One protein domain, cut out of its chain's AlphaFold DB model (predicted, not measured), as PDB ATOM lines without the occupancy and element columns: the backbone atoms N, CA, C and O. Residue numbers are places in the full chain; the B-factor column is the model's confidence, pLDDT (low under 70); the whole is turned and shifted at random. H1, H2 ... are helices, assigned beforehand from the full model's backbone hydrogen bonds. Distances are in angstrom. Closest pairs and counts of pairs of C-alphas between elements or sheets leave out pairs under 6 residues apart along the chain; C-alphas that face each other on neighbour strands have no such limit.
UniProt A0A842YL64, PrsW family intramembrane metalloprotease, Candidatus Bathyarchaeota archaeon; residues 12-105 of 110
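AT A GLANCE: This is residues 12 to 105 of the 110 residues of the protein "PrsW family intramembrane metalloprotease" of Candidatus Bathyarchaeota archaeon (UniProt A0A842YL64). A loose, splayed up-and-down bundle, each helix running against the one before: H2 folds back along the later part of long H1, and H3 crosses H1, spreading from H2 like a V closed at their link. The printed part has 94 residues with three named helices, H1, H2, H3 in chain order; the class is all helix. The radius of gyration of the C-alphas is 15.8 A, the spans 47 by 31 by 18 A.

HOW THE PARTS SIT: H1, residues 12 to 43, touches H2, residues 48 to 67, with residues 25 to 39 alone, opposite ways at a shallow tilt of 23 degrees; the closest C-alphas, of Ala 32 and Gly 54, are 3.7 A apart. H1 touches H3, residues 70 to 98, the same way at 36 degrees, only just steep; the closest C-alphas, of Leu 27 and Val 85, are 6.9 A apart. H2 and H3 form a hairpin, the closest C-alphas, of Trp 65 and Ser 73, 5.6 A apart. O i to N i+4 pairs within hydrogen-bond range are 26 of 28, 13 of 16 and 23 of 25 in H1, H2 and H3.

IN THESE COORDINATES: H1 runs 47.7 A from C-alpha 12 at (-17.818, 7.852, -22.648). H2 runs 28.9 A; H3 runs 40.5 A to C-alpha 98 at (12.624, 11.516, 11.263).

THE WHOLE: The printed part has no cut; both links are tight. Residue 105 alone has pLDDT under 70.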
ATOM      1  N   LEU A  12     -18.751   6.982 -23.374       88.44
ATOM      2  CA  LEU A  12     -17.818   7.852 -22.648       88.44
ATOM      3  C   LEU A  12     -17.892   7.649 -21.131       88.44
ATOM      4  O   LEU A  12     -16.863   7.611 -20.460       88.44
ATOM      5  N   TYR A  13     -19.099   7.464 -20.595       87.56
ATOM      6  CA  TYR A  13     -19.296   7.193 -19.176       87.56
ATOM      7  C   TYR A  13     -18.709   5.833 -18.784       87.56
ATOM      8  O   TYR A  13     -18.002   5.726 -17.785       87.56
ATOM      9  N   ALA A  14     -18.935   4.798 -19.599       87.44
ATOM     10  CA  ALA A  14     -18.380   3.470 -19.350       87.44
ATOM     11  C   ALA A  14     -16.839   3.472 -19.363       87.44
ATOM     12  O   ALA A  14     -16.219   2.877 -18.479       87.44
ATOM     13  N   VAL A  15     -16.221   4.167 -20.324       90.81
ATOM     14  CA  VAL A  15     -14.759   4.339 -20.383       90.81
ATOM     15  C   VAL A  15     -14.255   5.057 -19.131       90.81
ATOM     16  O   VAL A  15     -13.326   4.575 -18.488       90.81
ATOM     17  N   PHE A  16     -14.904   6.153 -18.734       91.81
ATOM     18  CA  PHE A  16     -14.542   6.907 -17.535       91.81
ATOM     19  C   PHE A  16     -14.565   6.046 -16.261       91.81
ATOM     20  O   PHE A  16     -13.572   5.997 -15.531       91.81
ATOM     21  N   ILE A  17     -15.652   5.304 -16.019       90.88
ATOM     22  CA  ILE A  17     -15.772   4.425 -14.844       90.88
ATOM     23  C   ILE A  17     -14.706   3.323 -14.853       90.88
ATOM     24  O   ILE A  17     -14.127   3.016 -13.806       90.88
ATOM     25  N   ARG A  18     -14.402   2.738 -16.019       90.06
ATOM     26  CA  ARG A  18     -13.354   1.712 -16.133       90.06
ATOM     27  C   ARG A  18     -11.964   2.271 -15.849       90.06
ATOM     28  O   ARG A  18     -11.207   1.622 -15.131       90.06
ATOM     29  N   SER A  19     -11.651   3.471 -16.335       93.75
ATOM     30  CA  SER A  19     -10.379   4.140 -16.038       93.75
ATOM     31  C   SER A  19     -10.210   4.380 -14.538       93.75
ATOM     32  O   SER A  19      -9.169   4.043 -13.976       93.75
ATOM     33  N   ILE A  20     -11.253   4.872 -13.860       94.12
ATOM     34  CA  ILE A  20     -11.220   5.053 -12.399       94.12
ATOM     35  C   ILE A  20     -11.083   3.708 -11.683       94.12
ATOM     36  O   ILE A  20     -10.311   3.597 -10.735       94.12
ATOM     37  N   THR A  21     -11.782   2.672 -12.144       94.06
ATOM     38  CA  THR A  21     -11.681   1.328 -11.555       94.06
ATOM     39  C   THR A  21     -10.246   0.792 -11.629       94.06
ATOM     40  O   THR A  21      -9.754   0.240 -10.646       94.06
ATOM     41  N   GLY A  22      -9.545   1.014 -12.746       93.56
ATOM     42  CA  GLY A  22      -8.126   0.671 -12.879       93.56
ATOM     43  C   GLY A  22      -7.241   1.410 -11.870       93.56
ATOM     44  O   GLY A  22      -6.413   0.789 -11.204       93.56
ATOM     45  N   VAL A  23      -7.466   2.714 -11.679       94.44
ATOM     46  CA  VAL A  23      -6.770   3.497 -10.640       94.44
ATOM     47  C   VAL A  23      -7.050   2.928  -9.248       94.44
ATOM     48  O   VAL A  23      -6.123   2.743  -8.463       94.44
ATOM     49  N   MET A  24      -8.303   2.591  -8.940       95.75
ATOM     50  CA  MET A  24      -8.671   2.019  -7.642       95.75
ATOM     51  C   MET A  24      -7.972   0.684  -7.368       95.75
ATOM     52  O   MET A  24      -7.519   0.470  -6.247       95.75
ATOM     53  N   HIS A  25      -7.798  -0.178  -8.376       95.00
ATOM     54  CA  HIS A  25      -7.038  -1.430  -8.236       95.00
ATOM     55  C   HIS A  25      -5.584  -1.184  -7.827       95.00
ATOM     56  O   HIS A  25      -5.070  -1.878  -6.946       95.00
ATOM     57  N   ILE A  26      -4.936  -0.172  -8.409       94.62
ATOM     58  CA  ILE A  26      -3.569   0.221  -8.034       94.62
ATOM     59  C   ILE A  26      -3.543   0.712  -6.580       94.62
ATOM     60  O   ILE A  26      -2.699   0.273  -5.795       94.62
ATOM     61  N   LEU A  27      -4.494   1.568  -6.192       95.06
ATOM     62  CA  LEU A  27      -4.581   2.089  -4.823       95.06
ATOM     63  C   LEU A  27      -4.853   0.979  -3.796       95.06
ATOM     64  O   LEU A  27      -4.227   0.943  -2.744       95.06
ATOM     65  N   TRP A  28      -5.745   0.035  -4.076       95.19
ATOM     66  CA  TRP A  28      -5.991  -1.086  -3.164       95.19
ATOM     67  C   TRP A  28      -4.817  -2.061  -3.102       95.19
ATOM     68  O   TRP A  28      -4.554  -2.636  -2.046       95.19
ATOM     69  N   SER A  29      -4.076  -2.225  -4.195       94.56
ATOM     70  CA  SER A  29      -2.852  -3.028  -4.190       94.56
ATOM     71  C   SER A  29      -1.788  -2.403  -3.285       94.56
ATOM     72  O   SER A  29      -1.155  -3.117  -2.508       94.56
ATOM     73  N   SER A  30      -1.639  -1.073  -3.301       92.62
ATOM     74  CA  SER A  30      -0.711  -0.382  -2.397       92.62
ATOM     75  C   SER A  30      -1.164  -0.443  -0.933       92.62
ATOM     76  O   SER A  30      -0.336  -0.672  -0.047       92.62
ATOM     77  N   LEU A  31      -2.472  -0.340  -0.663       91.38
ATOM     78  CA  LEU A  31      -3.031  -0.572   0.677       91.38
ATOM     79  C   LEU A  31      -2.751  -1.995   1.176       91.38
ATOM     80  O   LEU A  31      -2.376  -2.168   2.336       91.38
ATOM     81  N   ALA A  32      -2.885  -3.000   0.307       93.94
ATOM     82  CA  ALA A  32      -2.577  -4.378   0.663       93.94
ATOM     83  C   ALA A  32      -1.079  -4.549   0.960       93.94
ATOM     84  O   ALA A  32      -0.720  -5.054   2.022       93.94
ATOM     85  N   ALA A  33      -0.203  -4.046   0.087       92.38
ATOM     86  CA  ALA A  33       1.250  -4.130   0.248       92.38
ATOM     87  C   ALA A  33       1.767  -3.426   1.516       92.38
ATOM     88  O   ALA A  33       2.761  -3.859   2.100       92.38
ATOM     89  N   ARG A  34       1.069  -2.390   2.003       91.50
ATOM     90  CA  ARG A  34       1.402  -1.716   3.268       91.50
ATOM     91  C   ARG A  34       1.492  -2.688   4.449       91.50
ATOM     92  O   ARG A  34       2.320  -2.485   5.331       91.50
ATOM     93  N   SER A  35       0.655  -3.726   4.475       93.81
ATOM     94  CA  SER A  35       0.677  -4.728   5.551       93.81
ATOM     95  C   SER A  35       2.026  -5.455   5.642       93.81
ATOM     96  O   SER A  35       2.548  -5.623   6.742       93.81
ATOM     97  N   LEU A  36       2.661  -5.736   4.498       93.88
ATOM     98  CA  LEU A  36       4.012  -6.302   4.429       93.88
ATOM     99  C   LEU A  36       5.075  -5.326   4.945       93.88
ATOM    100  O   LEU A  36       5.979  -5.719   5.678       93.88
ATOM    101  N   GLY A  37       4.964  -4.045   4.579       89.50
ATOM    102  CA  GLY A  37       5.873  -3.006   5.070       89.50
ATOM    103  C   GLY A  37       5.795  -2.848   6.591       89.50
ATOM    104  O   GLY A  37       6.822  -2.784   7.265       89.50
ATOM    105  N   LEU A  38       4.578  -2.869   7.141       90.19
ATOM    106  CA  LEU A  38       4.352  -2.804   8.583       90.19
ATOM    107  C   LEU A  38       4.904  -4.041   9.300       90.19
ATOM    108  O   LEU A  38       5.573  -3.906  10.321       90.19
ATOM    109  N   ALA A  39       4.679  -5.232   8.745       93.62
ATOM    110  CA  ALA A  39       5.279  -6.461   9.241       93.62
ATOM    111  C   ALA A  39       6.809  -6.356   9.290       93.62
ATOM    112  O   ALA A  39       7.400  -6.524  10.356       93.62
ATOM    113  N   LYS A  40       7.454  -5.955   8.188       92.12
ATOM    114  CA  LYS A  40       8.910  -5.767   8.161       92.12
ATOM    115  C   LYS A  40       9.391  -4.802   9.243       92.12
ATOM    116  O   LYS A  40      10.390  -5.097   9.895       92.12
ATOM    117  N   ALA A  41       8.687  -3.690   9.443       88.06
ATOM    118  CA  ALA A  41       9.036  -2.689  10.447       88.06
ATOM    119  C   ALA A  41       8.865  -3.200  11.888       88.06
ATOM    120  O   ALA A  41       9.691  -2.898  12.744       88.06
ATOM    121  N   MET A  42       7.815  -3.978  12.167       90.56
ATOM    122  CA  MET A  42       7.488  -4.425  13.526       90.56
ATOM    123  C   MET A  42       8.256  -5.673  13.966       90.56
ATOM    124  O   MET A  42       8.671  -5.753  15.120       90.56
ATOM    125  N   LYS A  43       8.426  -6.657  13.077       95.12
ATOM    126  CA  LYS A  43       9.059  -7.948  13.407       95.12
ATOM    127  C   LYS A  43      10.428  -8.165  12.762       95.12
ATOM    128  O   LYS A  43      11.115  -9.120  13.107       95.12
ATOM    129  N   GLY A  44      10.845  -7.311  11.827       94.12
ATOM    130  CA  GLY A  44      12.137  -7.432  11.144       94.12
ATOM    131  C   GLY A  44      12.171  -8.464  10.008       94.12
ATOM    132  O   GLY A  44      13.156  -8.518   9.265       94.12
ATOM    133  N   SER A  45      11.100  -9.226   9.792       95.69
ATOM    134  CA  SER A  45      10.933 -10.191   8.695       95.69
ATOM    135  C   SER A  45       9.608  -9.969   7.955       95.69
ATOM    136  O   SER A  45       8.768  -9.191   8.400       95.69
ATOM    137  N   ILE A  46       9.440 -10.617   6.800       96.06
ATOM    138  CA  ILE A  46       8.170 -10.672   6.065       96.06
ATOM    139  C   ILE A  46       7.845 -12.144   5.839       96.06
ATOM    140  O   ILE A  46       8.669 -12.878   5.294       96.06
ATOM    141  N   ASP A  47       6.634 -12.532   6.209       96.56
ATOM    142  CA  ASP A  47       6.044 -13.842   5.977       96.56
ATOM    143  C   ASP A  47       4.821 -13.692   5.067       96.56
ATOM    144  O   ASP A  47       4.225 -12.621   4.943       96.56
ATOM    145  N   ARG A  48       4.412 -14.781   4.413       94.19
ATOM    146  CA  ARG A  48       3.275 -14.750   3.474       94.19
ATOM    147  C   ARG A  48       1.967 -14.324   4.145       94.19
ATOM    148  O   ARG A  48       1.128 -13.686   3.513       94.19
ATOM    149  N   GLU A  49       1.807 -14.673   5.415       96.31
ATOM    150  CA  GLU A  49       0.610 -14.401   6.215       96.31
ATOM    151  C   GLU A  49       0.438 -12.912   6.533       96.31
ATOM    152  O   GLU A  49      -0.687 -12.454   6.733       96.31
ATOM    153  N   ASP A  50       1.512 -12.123   6.477       95.88
ATOM    154  CA  ASP A  50       1.445 -10.679   6.725       95.88
ATOM    155  C   ASP A  50       0.647  -9.928   5.672       95.88
ATOM    156  O   ASP A  50       0.230  -8.800   5.915       95.88
ATOM    157  N   LEU A  51       0.440 -10.535   4.500       95.38
ATOM    158  CA  LEU A  51      -0.367  -9.947   3.442       95.38
ATOM    159  C   LEU A  51      -1.864 -10.015   3.765       95.38
ATOM    160  O   LEU A  51      -2.638  -9.194   3.274       95.38
ATOM    161  N   ILE A  52      -2.282 -10.984   4.589       96.06
ATOM    162  CA  ILE A  52      -3.695 -11.291   4.847       96.06
ATOM    163  C   ILE A  52      -4.474 -10.058   5.328       96.06
ATOM    164  O   ILE A  52      -5.521  -9.777   4.739       96.06
ATOM    165  N   PRO A  53      -4.005  -9.275   6.324       94.31
ATOM    166  CA  PRO A  53      -4.736  -8.101   6.790       94.31
ATOM    167  C   PRO A  53      -4.921  -7.060   5.683       94.31
ATOM    168  O   PRO A  53      -6.012  -6.513   5.518       94.31
ATOM    169  N   GLY A  54      -3.869  -6.809   4.895       94.25
ATOM    170  CA  GLY A  54      -3.916  -5.860   3.788       94.25
ATOM    171  C   GLY A  54      -4.865  -6.316   2.680       94.25
ATOM    172  O   GLY A  54      -5.719  -5.546   2.237       94.25
ATOM    173  N   THR A  55      -4.769  -7.580   2.271       96.12
ATOM    174  CA  THR A  55      -5.651  -8.166   1.255       96.12
ATOM    175  C   THR A  55      -7.103  -8.191   1.704       96.12
ATOM    176  O   THR A  55      -7.971  -7.904   0.886       96.12
ATOM    177  N   LEU A  56      -7.394  -8.476   2.976       96.56
ATOM    178  CA  LEU A  56      -8.765  -8.486   3.485       96.56
ATOM    179  C   LEU A  56      -9.416  -7.102   3.364       96.56
ATOM    180  O   LEU A  56     -10.518  -6.988   2.829       96.56
ATOM    181  N   VAL A  57      -8.716  -6.045   3.789       94.56
ATOM    182  CA  VAL A  57      -9.203  -4.662   3.652       94.56
ATOM    183  C   VAL A  57      -9.425  -4.310   2.180       94.56
ATOM    184  O   VAL A  57     -10.493  -3.815   1.815       94.56
ATOM    185  N   SER A  58      -8.454  -4.611   1.317       95.31
ATOM    186  CA  SER A  58      -8.551  -4.327  -0.117       95.31
ATOM    187  C   SER A  58      -9.663  -5.114  -0.812       95.31
ATOM    188  O   SER A  58     -10.362  -4.558  -1.656       95.31
ATOM    189  N   ALA A  59      -9.891  -6.373  -0.431       96.00
ATOM    190  CA  ALA A  59     -10.976  -7.195  -0.959       96.00
ATOM    191  C   ALA A  59     -12.352  -6.633  -0.575       96.00
ATOM    192  O   ALA A  59     -13.248  -6.581  -1.419       96.00
ATOM    193  N   VAL A  60     -12.512  -6.156   0.663       96.25
ATOM    194  CA  VAL A  60     -13.750  -5.507   1.125       96.25
ATOM    195  C   VAL A  60     -14.005  -4.216   0.347       96.25
ATOM    196  O   VAL A  60     -15.111  -4.012  -0.153       96.25
ATOM    197  N   LEU A  61     -12.990  -3.362   0.180       95.50
ATOM    198  CA  LEU A  61     -13.121  -2.128  -0.605       95.50
ATOM    199  C   LEU A  61     -13.458  -2.417  -2.075       95.50
ATOM    200  O   LEU A  61     -14.324  -1.754  -2.648       95.50
ATOM    201  N   HIS A  62     -12.825  -3.433  -2.663       95.81
ATOM    202  CA  HIS A  62     -13.100  -3.881  -4.025       95.81
ATOM    203  C   HIS A  62     -14.531  -4.413  -4.181       95.81
ATOM    204  O   HIS A  62     -15.214  -4.096  -5.155       95.81
ATOM    205  N   PHE A  63     -15.008  -5.212  -3.223       95.81
ATOM    206  CA  PHE A  63     -16.387  -5.689  -3.212       95.81
ATOM    207  C   PHE A  63     -17.367  -4.513  -3.157       95.81
ATOM    208  O   PHE A  63     -18.225  -4.395  -4.032       95.81
ATOM    209  N   LEU A  64     -17.172  -3.593  -2.206       96.25
ATOM    210  CA  LEU A  64     -18.016  -2.410  -2.051       96.25
ATOM    211  C   LEU A  64     -18.047  -1.544  -3.314       96.25
ATOM    212  O   LEU A  64     -19.113  -1.067  -3.685       96.25
ATOM    213  N   TRP A  65     -16.917  -1.374  -4.005       95.06
ATOM    214  CA  TRP A  65     -16.867  -0.631  -5.266       95.06
ATOM    215  C   TRP A  65     -17.793  -1.200  -6.343       95.06
ATOM    216  O   TRP A  65     -18.431  -0.434  -7.066       95.06
ATOM    217  N   ASN A  66     -17.864  -2.531  -6.435       92.12
ATOM    218  CA  ASN A  66     -18.638  -3.231  -7.457       92.12
ATOM    219  C   ASN A  66     -20.123  -3.358  -7.106       92.12
ATOM    220  O   ASN A  66     -20.950  -3.450  -8.010       92.12
ATOM    221  N   THR A  67     -20.468  -3.400  -5.817       94.25
ATOM    222  CA  THR A  67     -21.856  -3.606  -5.377       94.25
ATOM    223  C   THR A  67     -22.577  -2.320  -5.006       94.25
ATOM    224  O   THR A  67     -23.806  -2.285  -5.030       94.25
ATOM    225  N   ALA A  68     -21.851  -1.272  -4.612       94.50
ATOM    226  CA  ALA A  68     -22.469  -0.018  -4.208       94.50
ATOM    227  C   ALA A  68     -22.972   0.789  -5.420       94.50
ATOM    228  O   ALA A  68     -22.410   0.700  -6.516       94.50
ATOM    229  N   PRO A  69     -24.000   1.638  -5.233       94.31
ATOM    230  CA  PRO A  69     -24.417   2.590  -6.255       94.31
ATOM    231  C   PRO A  69     -23.253   3.483  -6.694       94.31
ATOM    232  O   PRO A  69     -22.484   3.964  -5.859       94.31
ATOM    233  N   THR A  70     -23.159   3.790  -7.990       90.88
ATOM    234  CA  THR A  70     -22.015   4.538  -8.543       90.88
ATOM    235  C   THR A  70     -21.797   5.898  -7.878       90.88
ATOM    236  O   THR A  70     -20.655   6.314  -7.701       90.88
ATOM    237  N   ILE A  71     -22.869   6.572  -7.448       93.19
ATOM    238  CA  ILE A  71     -22.768   7.841  -6.717       93.19
ATOM    239  C   ILE A  71     -22.058   7.685  -5.366       93.19
ATOM    240  O   ILE A  71     -21.271   8.547  -4.989       93.19
ATOM    241  N   PHE A  72     -22.271   6.568  -4.669       94.88
ATOM    242  CA  PHE A  72     -21.569   6.261  -3.426       94.88
ATOM    243  C   PHE A  72     -20.111   5.883  -3.706       94.88
ATOM    244  O   PHE A  72     -19.202   6.378  -3.038       94.88
ATOM    245  N   SER A  73     -19.867   5.070  -4.737       94.50
ATOM    246  CA  SER A  73     -18.510   4.687  -5.133       94.50
ATOM    247  C   SER A  73     -17.655   5.908  -5.493       94.50
ATOM    248  O   SER A  73     -16.550   6.055  -4.974       94.50
ATOM    249  N   LEU A  74     -18.175   6.831  -6.305       94.25
ATOM    250  CA  LEU A  74     -17.446   8.040  -6.706       94.25
ATOM    251  C   LEU A  74     -17.430   9.130  -5.628       94.25
ATOM    252  O   LEU A  74     -16.421   9.812  -5.474       94.25
ATOM    253  N   GLY A  75     -18.527   9.309  -4.891       95.69
ATOM    254  CA  GLY A  75     -18.663  10.376  -3.896       95.69
ATOM    255  C   GLY A  75     -18.021  10.062  -2.547       95.69
ATOM    256  O   GLY A  75     -17.682  10.985  -1.810       95.69
ATOM    257  N   VAL A  76     -17.838   8.780  -2.217       95.75
ATOM    258  CA  VAL A  76     -17.354   8.346  -0.898       95.75
ATOM    259  C   VAL A  76     -16.155   7.414  -1.019       95.75
ATOM    260  O   VAL A  76     -15.081   7.749  -0.521       95.75
ATOM    261  N   LEU A  77     -16.292   6.263  -1.690       95.75
ATOM    262  CA  LEU A  77     -15.229   5.244  -1.693       95.75
ATOM    263  C   LEU A  77     -13.957   5.720  -2.402       95.75
ATOM    264  O   LEU A  77     -12.858   5.534  -1.871       95.75
ATOM    265  N   PHE A  78     -14.094   6.350  -3.571       95.06
ATOM    266  CA  PHE A  78     -12.977   6.920  -4.324       95.06
ATOM    267  C   PHE A  78     -12.199   7.970  -3.507       95.06
ATOM    268  O   PHE A  78     -11.011   7.749  -3.253       95.06
ATOM    269  N   PRO A  79     -12.815   9.070  -3.020       95.50
ATOM    270  CA  PRO A  79     -12.087  10.087  -2.264       95.50
ATOM    271  C   PRO A  79     -11.550   9.557  -0.933       95.50
ATOM    272  O   PRO A  79     -10.451   9.944  -0.531       95.50
ATOM    273  N   PHE A  80     -12.265   8.643  -0.269       95.00
ATOM    274  CA  PHE A  80     -11.766   7.981   0.935       95.00
ATOM    275  C   PHE A  80     -10.477   7.197   0.655       95.00
ATOM    276  O   PHE A  80      -9.484   7.366   1.368       95.00
ATOM    277  N   THR A  81     -10.468   6.378  -0.400       94.62
ATOM    278  CA  THR A  81      -9.306   5.560  -0.782       94.62
ATOM    279  C   THR A  81      -8.128   6.454  -1.171       94.62
ATOM    280  O   THR A  81      -7.019   6.267  -0.667       94.62
ATOM    281  N   LEU A  82      -8.373   7.486  -1.983       95.12
ATOM    282  CA  LEU A  82      -7.350   8.445  -2.400       95.12
ATOM    283  C   LEU A  82      -6.743   9.199  -1.208       95.12
ATOM    284  O   LEU A  82      -5.522   9.305  -1.092       95.12
ATOM    285  N   ASN A  83      -7.577   9.695  -0.291       95.50
ATOM    286  CA  ASN A  83      -7.108  10.375   0.916       95.50
ATOM    287  C   ASN A  83      -6.322   9.428   1.837       95.50
ATOM    288  O   ASN A  83      -5.329   9.848   2.432       95.50
ATOM    289  N   SER A  84      -6.725   8.161   1.933       92.88
ATOM    290  CA  SER A  84      -6.019   7.150   2.732       92.88
ATOM    291  C   SER A  84      -4.604   6.915   2.204       92.88
ATOM    292  O   SER A  84      -3.643   7.021   2.967       92.88
ATOM    293  N   VAL A  85      -4.454   6.714   0.891       93.00
ATOM    294  CA  VAL A  85      -3.134   6.560   0.257       93.00
ATOM    295  C   VAL A  85      -2.311   7.845   0.369       93.00
ATOM    296  O   VAL A  85      -1.142   7.792   0.742       93.00
ATOM    297  N   ARG A  86      -2.914   9.023   0.154       94.00
ATOM    298  CA  ARG A  86      -2.218  10.311   0.328       94.00
ATOM    299  C   ARG A  86      -1.666  10.482   1.745       94.00
ATOM    300  O   ARG A  86      -0.559  10.988   1.911       94.00
ATOM    301  N   ARG A  87      -2.431  10.092   2.769       92.75
ATOM    302  CA  ARG A  87      -1.970  10.126   4.165       92.75
ATOM    303  C   ARG A  87      -0.804   9.172   4.387       92.75
ATOM    304  O   ARG A  87       0.157   9.570   5.027       92.75
ATOM    305  N   MET A  88      -0.859   7.968   3.820       90.12
ATOM    306  CA  MET A  88       0.244   7.010   3.916       90.12
ATOM    307  C   MET A  88       1.534   7.533   3.294       90.12
ATOM    308  O   MET A  88       2.576   7.413   3.924       90.12
ATOM    309  N   ILE A  89       1.460   8.139   2.106       89.56
ATOM    310  CA  ILE A  89       2.627   8.746   1.449       89.56
ATOM    311  C   ILE A  89       3.226   9.829   2.351       89.56
ATOM    312  O   ILE A  89       4.415   9.802   2.639       89.56
ATOM    313  N   LYS A  90       2.392  10.736   2.879       90.62
ATOM    314  CA  LYS A  90       2.857  11.779   3.805       90.62
ATOM    315  C   LYS A  90       3.533  11.207   5.051       90.62
ATOM    316  O   LYS A  90       4.540  11.749   5.487       90.62
ATOM    317  N   THR A  91       2.976  10.145   5.630       87.44
ATOM    318  CA  THR A  91       3.585   9.477   6.785       87.44
ATOM    319  C   THR A  91       4.921   8.840   6.415       87.44
ATOM    320  O   THR A  91       5.876   9.035   7.151       87.44
ATOM    321  N   ALA A  92       5.021   8.167   5.267       83.69
ATOM    322  CA  ALA A  92       6.274   7.564   4.813       83.69
ATOM    323  C   ALA A  92       7.390   8.613   4.645       83.69
ATOM    324  O   ALA A  92       8.475   8.440   5.189       83.69
ATOM    325  N   VAL A  93       7.094   9.744   3.996       85.12
ATOM    326  CA  VAL A  93       8.051  10.859   3.840       85.12
ATOM    327  C   VAL A  93       8.450  11.459   5.197       85.12
ATOM    328  O   VAL A  93       9.613  11.799   5.436       85.12
ATOM    329  N   GLN A  94       7.495  11.587   6.124       86.00
ATOM    330  CA  GLN A  94       7.783  12.069   7.475       86.00
ATOM    331  C   GLN A  94       8.692  11.101   8.243       86.00
ATOM    332  O   GLN A  94       9.591  11.554   8.954       86.00
ATOM    333  N   ASP A  95       8.483   9.793   8.100       82.62
ATOM    334  CA  ASP A  95       9.310   8.768   8.736       82.62
ATOM    335  C   ASP A  95      10.744   8.804   8.192       82.62
ATOM    336  O   ASP A  95      11.689   8.833   8.980       82.62
ATOM    337  N   GLU A  96      10.926   8.938   6.875       80.56
ATOM    338  CA  GLU A  96      12.250   9.127   6.258       80.56
ATOM    339  C   GLU A  96      12.977  10.363   6.799       80.56
ATOM    340  O   GLU A  96      14.181  10.321   7.082       80.56
ATOM    341  N   THR A  97      12.239  11.457   7.005       82.19
ATOM    342  CA  THR A  97      12.776  12.681   7.612       82.19
ATOM    343  C   THR A  97      13.205  12.444   9.056       82.19
ATOM    344  O   THR A  97      14.321  12.803   9.438       82.19
ATOM    345  N   ASN A  98      12.355  11.796   9.852       80.19
ATOM    346  CA  ASN A  98      12.624  11.516  11.263       80.19
ATOM    347  C   ASN A  98      13.788  10.532  11.462       80.19
ATOM    348  O   ASN A  98      14.491  10.609  12.467       80.19
ATOM    349  N   TRP A  99      14.009   9.620  10.514       81.31
ATOM    350  CA  TRP A  99      15.128   8.676  10.526       81.31
ATOM    351  C   TRP A  99      16.451   9.283  10.033       81.31
ATOM    352  O   TRP A  99      17.478   8.607  10.059       81.31
ATOM    353  N   GLY A 100      16.455  10.547   9.592       80.12
ATOM    354  CA  GLY A 100      17.651  11.218   9.071       80.12
ATOM    355  C   GLY A 100      18.034  10.795   7.648       80.12
ATOM    356  O   GLY A 100      19.118  11.149   7.172       80.12
ATOM    357  N   TYR A 101      17.147  10.072   6.954       77.12
ATOM    358  CA  TYR A 101      17.335   9.658   5.563       77.12
ATOM    359  C   TYR A 101      16.890  10.714   4.549       77.12
ATOM    360  O   TYR A 101      17.155  10.539   3.367       77.12
ATOM    361  N   ALA A 102      16.303  11.836   4.986       72.94
ATOM    362  CA  ALA A 102      15.867  12.918   4.093       72.94
ATOM    363  C   ALA A 102      16.957  13.403   3.118       72.94
ATOM    364  O   ALA A 102      16.651  13.728   1.981       72.94
ATOM    365  N   GLN A 103      18.230  13.411   3.525       74.81
ATOM    366  CA  GLN A 103      19.352  13.807   2.656       74.81
ATOM    367  C   GLN A 103      19.675  12.795   1.538       74.81
ATOM    368  O   GLN A 103      20.416  13.119   0.616       74.81
ATOM    369  N   PHE A 104      19.171  11.564   1.654       74.06
ATOM    370  CA  PHE A 104      19.334  10.479   0.684       74.06
ATOM    371  C   PHE A 104      18.037  10.183  -0.078       74.06
ATOM    372  O   PHE A 104      18.046   9.347  -0.983       74.06
ATOM    373  N   ALA A 105      16.929  10.826   0.299       66.94
ATOM    374  CA  ALA A 105      15.681  10.735  -0.437       66.94
ATOM    375  C   ALA A 105      15.836  11.483  -1.776       66.94
ATOM    376  O   ALA A 105      16.445  12.557  -1.801       66.94
TER     377      ALA A 105